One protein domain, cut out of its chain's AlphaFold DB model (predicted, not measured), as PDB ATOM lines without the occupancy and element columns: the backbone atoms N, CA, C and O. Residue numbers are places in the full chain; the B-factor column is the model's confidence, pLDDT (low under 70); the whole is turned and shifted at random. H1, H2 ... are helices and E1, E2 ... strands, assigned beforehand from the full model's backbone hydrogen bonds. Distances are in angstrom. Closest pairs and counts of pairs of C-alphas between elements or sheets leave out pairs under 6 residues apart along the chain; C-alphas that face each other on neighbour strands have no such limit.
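Overview. This is residues 481 to 534 of the 634 residues of a protein of Sphaeroforma arctica JP610 (UniProt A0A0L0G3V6). Two short helices stand apart, with H2 between H1 and the short strand E1, which runs back beside H2. The opening stretch, residues 481 to 491, loops on the side of H1 toward H2, and the tail, residues 527 to 534, folds back beyond E1. The printed part has 54 residues with H1, H2 and E1 in that order; it is mostly helix by its named elements, which hold under half of the residues. It is compact, with a radius of gyration of the C-alphas of 11.3 A and spans of 27 by 26 by 18 A.

Along the chain. H2, residues 509 to 519, is 15.3 A long. H1, residues 492 to 502, is 14.7 A long and begins with C-alpha 492 at (43.691, 158.914, 46.818). E1, residues 523 to 526, is 10.0 A long and ends with C-alpha 526 at (37.404, 136.370, 38.872).

Arrangement. The closest C-alphas of H2 and E1, those of Ala 514 and Val 524, are 6.4 A apart. H1 is apart from H2 and from E1. E1 pairs with no named strand. Every O i to N i+4 pair is within hydrogen-bond range in H2, and 6 of 7 in H1.

Size, cuts and confidence. The C-alphas farthest apart, those of Cys 500 and His 523, are 28.6 A apart. The printed part has no cut. The link from H2 to E1 is tight and that from H1 to H2 short. No printed residue has a pLDDT under 70.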
ATOM      1  N   GLU A 481      32.908 153.724  34.519       89.31
ATOM      2  CA  GLU A 481      32.337 155.036  34.173       89.31
ATOM      3  C   GLU A 481      33.177 156.185  34.753       89.31
ATOM      4  O   GLU A 481      33.405 157.173  34.062       89.31
ATOM      5  N   THR A 482      33.697 156.002  35.971       90.44
ATOM      6  CA  THR A 482      34.596 156.917  36.687       90.44
ATOM      7  C   THR A 482      36.078 156.661  36.399       90.44
ATOM      8  O   THR A 482      36.485 155.553  36.019       90.44
ATOM      9  N   ASP A 483      36.889 157.688  36.653       93.31
ATOM     10  CA  ASP A 483      38.339 157.579  36.845       93.31
ATOM     11  C   ASP A 483      38.679 156.895  38.183       93.31
ATOM     12  O   ASP A 483      37.873 156.875  39.114       93.31
ATOM     13  N   ILE A 484      39.894 156.347  38.308       93.56
ATOM     14  CA  ILE A 484      40.344 155.655  39.532       93.56
ATOM     15  C   ILE A 484      40.472 156.588  40.755       93.56
ATOM     16  O   ILE A 484      40.401 156.111  41.884       93.56
ATOM     17  N   ASP A 485      40.599 157.903  40.544       92.69
ATOM     18  CA  ASP A 485      40.604 158.916  41.617       92.69
ATOM     19  C   ASP A 485      39.186 159.239  42.132       92.69
ATOM     20  O   ASP A 485      39.033 159.858  43.185       92.69
ATOM     21  N   GLU A 486      38.151 158.852  41.377       92.69
ATOM     22  CA  GLU A 486      36.734 159.109  41.663       92.69
ATOM     23  C   GLU A 486      35.981 157.845  42.125       92.69
ATOM     24  O   GLU A 486      34.802 157.918  42.477       92.69
ATOM     25  N   ASP A 487      36.634 156.676  42.126       92.88
ATOM     26  CA  ASP A 487      36.044 155.424  42.603       92.88
ATOM     27  C   ASP A 487      35.869 155.471  44.139       92.88
ATOM     28  O   ASP A 487      36.858 155.572  44.871       92.88
ATOM     29  N   PRO A 488      34.636 155.357  44.674       92.81
ATOM     30  CA  PRO A 488      34.377 155.486  46.109       92.81
ATOM     31  C   PRO A 488      34.995 154.364  46.960       92.81
ATOM     32  O   PRO A 488      34.959 154.448  48.188       92.81
ATOM     33  N   ASN A 489      35.547 153.318  46.337       93.94
ATOM     34  CA  ASN A 489      36.219 152.201  46.999       93.94
ATOM     35  C   ASN A 489      37.750 152.374  47.067       93.94
ATOM     36  O   ASN A 489      38.428 151.473  47.568       93.94
ATOM     37  N   ILE A 490      38.306 153.469  46.527       96.06
ATOM     38  CA  ILE A 490      39.752 153.660  46.344       96.06
ATOM     39  C   ILE A 490      40.173 155.020  46.907       96.06
ATOM     40  O   ILE A 490      39.810 156.079  46.405       96.06
ATOM     41  N   GLY A 491      40.986 155.004  47.962       95.44
ATOM     42  CA  GLY A 491      41.560 156.211  48.541       95.44
ATOM     43  C   GLY A 491      42.653 156.805  47.650       95.44
ATOM     44  O   GLY A 491      43.430 156.075  47.026       95.44
ATOM     45  N   TRP A 492      42.764 158.137  47.659       96.19
ATOM     46  CA  TRP A 492      43.691 158.914  46.818       96.19
ATOM     47  C   TRP A 492      45.123 158.351  46.777       96.19
ATOM     48  O   TRP A 492      45.747 158.333  45.724       96.19
ATOM     49  N   SER A 493      45.640 157.838  47.898       95.62
ATOM     50  CA  SER A 493      47.001 157.299  47.997       95.62
ATOM     51  C   SER A 493      47.210 155.995  47.221       95.62
ATOM     52  O   SER A 493      48.332 155.721  46.794       95.62
ATOM     53  N   VAL A 494      46.155 155.191  47.043       96.69
ATOM     54  CA  VAL A 494      46.172 153.972  46.217       96.69
ATOM     55  C   VAL A 494      45.929 154.333  44.750       96.69
ATOM     56  O   VAL A 494      46.653 153.836  43.888       96.69
ATOM     57  N   ALA A 495      44.975 155.230  44.476       96.75
ATOM     58  CA  ALA A 495      44.676 155.718  43.129       96.75
ATOM     59  C   ALA A 495      45.904 156.373  42.469       96.75
ATOM     60  O   ALA A 495      46.339 155.927  41.407       96.75
ATOM     61  N   ASP A 496      46.548 157.323  43.157       96.44
ATOM     62  CA  ASP A 496      47.773 157.998  42.711       96.44
ATOM     63  C   ASP A 496      48.921 157.004  42.469       96.44
ATOM     64  O   ASP A 496      49.553 157.025  41.417       96.44
ATOM     65  N   ALA A 497      49.140 156.034  43.368       95.88
ATOM     66  CA  ALA A 497      50.155 155.001  43.148       95.88
ATOM     67  C   ALA A 497      49.882 154.161  41.886       95.88
ATOM     68  O   ALA A 497      50.812 153.837  41.141       95.88
ATOM     69  N   VAL A 498      48.619 153.823  41.604       96.06
ATOM     70  CA  VAL A 498      48.241 153.084  40.388       96.06
ATOM     71  C   VAL A 498      48.383 153.965  39.139       96.06
ATOM     72  O   VAL A 498      49.006 153.507  38.173       96.06
ATOM     73  N   LYS A 499      47.924 155.227  39.159       95.62
ATOM     74  CA  LYS A 499      48.137 156.191  38.061       95.62
ATOM     75  C   LYS A 499      49.630 156.394  37.789       95.62
ATOM     76  O   LYS A 499      50.091 156.179  36.667       95.62
ATOM     77  N   CYS A 500      50.419 156.726  38.806       94.62
ATOM     78  CA  CYS A 500      51.827 157.079  38.655       94.62
ATOM     79  C   CYS A 500      52.732 155.887  38.306       94.62
ATOM     80  O   CYS A 500      53.569 156.035  37.408       94.62
ATOM     81  N   VAL A 501      52.558 154.713  38.929       93.88
ATOM     82  CA  VAL A 501      53.410 153.529  38.672       93.88
ATOM     83  C   VAL A 501      52.917 152.688  37.492       93.88
ATOM     84  O   VAL A 501      53.738 152.201  36.716       93.88
ATOM     85  N   SER A 502      51.601 152.502  37.343       91.69
ATOM     86  CA  SER A 502      51.031 151.577  36.343       91.69
ATOM     87  C   SER A 502      50.523 152.267  35.073       91.69
ATOM     88  O   SER A 502      50.248 151.570  34.102       91.69
ATOM     89  N   LYS A 503      50.408 153.605  35.068       94.25
ATOM     90  CA  LYS A 503      49.839 154.414  33.968       94.25
ATOM     91  C   LYS A 503      48.411 153.991  33.594       94.25
ATOM     92  O   LYS A 503      48.068 153.868  32.423       94.25
ATOM     93  N   ILE A 504      47.590 153.745  34.617       94.62
ATOM     94  CA  ILE A 504      46.184 153.347  34.489       94.62
ATOM     95  C   ILE A 504      45.318 154.412  35.155       94.62
ATOM     96  O   ILE A 504      45.330 154.543  36.374       94.62
ATOM     97  N   GLU A 505      44.580 155.163  34.338       94.19
ATOM     98  CA  GLU A 505      43.676 156.234  34.783       94.19
ATOM     99  C   GLU A 505      42.253 155.723  35.040       94.19
ATOM    100  O   GLU A 505      41.580 156.173  35.964       94.19
ATOM    101  N   ARG A 506      41.820 154.725  34.260       95.19
ATOM    102  CA  ARG A 506      40.509 154.075  34.362       95.19
ATOM    103  C   ARG A 506      40.668 152.570  34.460       95.19
ATOM    104  O   ARG A 506      41.461 151.963  33.739       95.19
ATOM    105  N   LEU A 507      39.893 151.967  35.352       95.25
ATOM    106  CA  LEU A 507      39.882 150.526  35.564       95.25
ATOM    107  C   LEU A 507      39.073 149.835  34.467       95.25
ATOM    108  O   LEU A 507      38.115 150.396  33.939       95.25
ATOM    109  N   TYR A 508      39.404 148.587  34.148       94.56
ATOM    110  CA  TYR A 508      38.469 147.740  33.411       94.56
ATOM    111  C   TYR A 508      37.226 147.478  34.272       94.56
ATOM    112  O   TYR A 508      37.329 147.325  35.491       94.56
ATOM    113  N   THR A 509      36.056 147.346  33.648       92.69
ATOM    114  CA  THR A 509      34.788 147.043  34.341       92.69
ATOM    115  C   THR A 509      34.895 145.845  35.288       92.69
ATOM    116  O   THR A 509      34.446 145.919  36.428       92.69
ATOM    117  N   HIS A 510      35.567 144.762  34.877       91.75
ATOM    118  CA  HIS A 510      35.759 143.579  35.729       91.75
ATOM    119  C   HIS A 510      36.702 143.808  36.916       91.75
ATOM    120  O   HIS A 510      36.622 143.070  37.894       91.75
ATOM    121  N   GLN A 511      37.590 144.806  36.850       94.69
ATOM    122  CA  GLN A 511      38.398 145.223  37.998       94.69
ATOM    123  C   GLN A 511      37.528 146.029  38.964       94.69
ATOM    124  O   GLN A 511      37.447 145.655  40.126       94.69
ATOM    125  N   ALA A 512      36.828 147.061  38.479       94.44
ATOM    126  CA  ALA A 512      35.967 147.914  39.304       94.44
ATOM    127  C   ALA A 512      34.884 147.108  40.051       94.44
ATOM    128  O   ALA A 512      34.732 147.253  41.261       94.44
ATOM    129  N   HIS A 513      34.204 146.174  39.370       93.06
ATOM    130  CA  HIS A 513      33.220 145.285  40.004       93.06
ATOM    131  C   HIS A 513      33.861 144.411  41.096       93.06
ATOM    132  O   HIS A 513      33.336 144.310  42.204       93.06
ATOM    133  N   ALA A 514      35.012 143.791  40.812       94.12
ATOM    134  CA  ALA A 514      35.707 142.947  41.782       94.12
ATOM    135  C   ALA A 514      36.210 143.743  43.000       94.12
ATOM    136  O   ALA A 514      36.121 143.243  44.121       94.12
ATOM    137  N   ILE A 515      36.680 144.978  42.797       95.38
ATOM    138  CA  ILE A 515      37.102 145.892  43.867       95.38
ATOM    139  C   ILE A 515      35.896 146.255  44.737       95.38
ATOM    140  O   ILE A 515      35.942 146.015  45.940       95.38
ATOM    141  N   ALA A 516      34.792 146.722  44.145       94.38
ATOM    142  CA  ALA A 516      33.586 147.102  44.884       94.38
ATOM    143  C   ALA A 516      33.004 145.946  45.721       94.38
ATOM    144  O   ALA A 516      32.695 146.127  46.900       94.38
ATOM    145  N   HIS A 517      32.911 144.732  45.162       94.69
ATOM    146  CA  HIS A 517      32.437 143.569  45.925       94.69
ATOM    147  C   HIS A 517      33.403 143.142  47.040       94.69
ATOM    148  O   HIS A 517      32.929 142.758  48.114       94.69
ATOM    149  N   SER A 518      34.721 143.251  46.820       94.75
ATOM    150  CA  SER A 518      35.743 142.938  47.831       94.75
ATOM    151  C   SER A 518      35.753 143.962  48.970       94.75
ATOM    152  O   SER A 518      35.754 143.577  50.136       94.75
ATOM    153  N   SER A 519      35.685 145.261  48.658       93.00
ATOM    154  CA  SER A 519      35.586 146.344  49.650       93.00
ATOM    155  C   SER A 519      34.276 146.291  50.449       93.00
ATOM    156  O   SER A 519      34.240 146.717  51.600       93.00
ATOM    157  N   ALA A 520      33.219 145.698  49.885       92.81
ATOM    158  CA  ALA A 520      31.979 145.368  50.591       92.81
ATOM    159  C   ALA A 520      32.035 144.047  51.403       92.81
ATOM    160  O   ALA A 520      31.009 143.616  51.925       92.81
ATOM    161  N   GLY A 521      33.199 143.390  51.515       92.19
ATOM    162  CA  GLY A 521      33.398 142.192  52.344       92.19
ATOM    163  C   GLY A 521      32.899 140.871  51.740       92.19
ATOM    164  O   GLY A 521      32.774 139.879  52.461       92.19
ATOM    165  N   ASN A 522      32.606 140.831  50.437       93.31
ATOM    166  CA  ASN A 522      32.163 139.617  49.744       93.31
ATOM    167  C   ASN A 522      33.354 138.866  49.144       93.31
ATOM    168  O   ASN A 522      34.334 139.473  48.712       93.31
ATOM    169  N   HIS A 523      33.252 137.540  49.039       93.62
ATOM    170  CA  HIS A 523      34.277 136.755  48.353       93.62
ATOM    171  C   HIS A 523      34.026 136.769  46.839       93.62
ATOM    172  O   HIS A 523      32.903 136.547  46.385       93.62
ATOM    173  N   VAL A 524      35.077 137.020  46.052       92.94
ATOM    174  CA  VAL A 524      34.985 137.217  44.597       92.94
ATOM    175  C   VAL A 524      35.847 136.197  43.854       92.94
ATOM    176  O   VAL A 524      37.053 136.104  44.081       92.94
ATOM    177  N   VAL A 525      35.248 135.469  42.908       94.06
ATOM    178  CA  VAL A 525      35.966 134.595  41.965       94.06
ATOM    179  C   VAL A 525      35.992 135.259  40.589       94.06
ATOM    180  O   VAL A 525      34.950 135.435  39.959       94.06
ATOM    181  N   LEU A 526      37.187 135.627  40.119       90.69
ATOM    182  CA  LEU A 526      37.404 136.370  38.872       90.69
ATOM    183  C   LEU A 526      37.938 135.452  37.755       90.69
ATOM    184  O   LEU A 526      39.147 135.257  37.603       90.69
ATOM    185  N   CYS A 527      37.041 134.907  36.934       88.88
ATOM    186  CA  CYS A 527      37.345 133.953  35.857       88.88
ATOM    187  C   CYS A 527      37.757 134.646  34.537       88.88
ATOM    188  O   CYS A 527      37.218 134.380  33.456       88.88
ATOM    189  N   THR A 528      38.733 135.550  34.632       83.56
ATOM    190  CA  THR A 528      39.359 136.266  33.503       83.56
ATOM    191  C   THR A 528      40.587 135.536  32.951       83.56
ATOM    192  O   THR A 528      41.295 134.857  33.696       83.56
ATOM    193  N   SER A 529      40.913 135.753  31.672       80.25
ATOM    194  CA  SER A 529      42.121 135.213  31.027       80.25
ATOM    195  C   SER A 529      43.433 135.716  31.654       80.25
ATOM    196  O   SER A 529      43.464 136.640  32.470       80.25
ATOM    197  N   THR A 530      44.565 135.168  31.212       77.75
ATOM    198  CA  THR A 530      45.871 135.835  31.346       77.75
ATOM    199  C   THR A 530      45.877 137.196  30.621       77.75
ATOM    200  O   THR A 530      45.000 137.487  29.807       77.75
ATOM    201  N   SER A 531      46.822 138.073  30.981       79.75
ATOM    202  CA  SER A 531      46.946 139.479  30.530       79.75
ATOM    203  C   SER A 531      45.775 140.444  30.819       79.75
ATOM    204  O   SER A 531      45.913 141.645  30.631       79.75
ATOM    205  N   SER A 532      44.656 139.974  31.372       81.25
ATOM    206  CA  SER A 532      43.431 140.747  31.681       81.25
ATOM    207  C   SER A 532      43.537 141.814  32.792       81.25
ATOM    208  O   SER A 532      42.519 142.296  33.288       81.25
ATOM    209  N   GLY A 533      44.736 142.137  33.282       85.06
ATOM    210  CA  GLY A 533      44.914 143.059  34.414       85.06
ATOM    211  C   GLY A 533      44.409 142.543  35.775       85.06
ATOM    212  O   GLY A 533      44.363 143.320  36.730       85.06
ATOM    213  N   LYS A 534      44.059 141.251  35.904       91.69
ATOM    214  CA  LYS A 534      43.464 140.657  37.124       91.69
ATOM    215  C   LYS A 534      44.217 140.916  38.437       91.69
ATOM    216  O   LYS A 534      43.600 140.882  39.493       91.69
TER     217      LYS A 534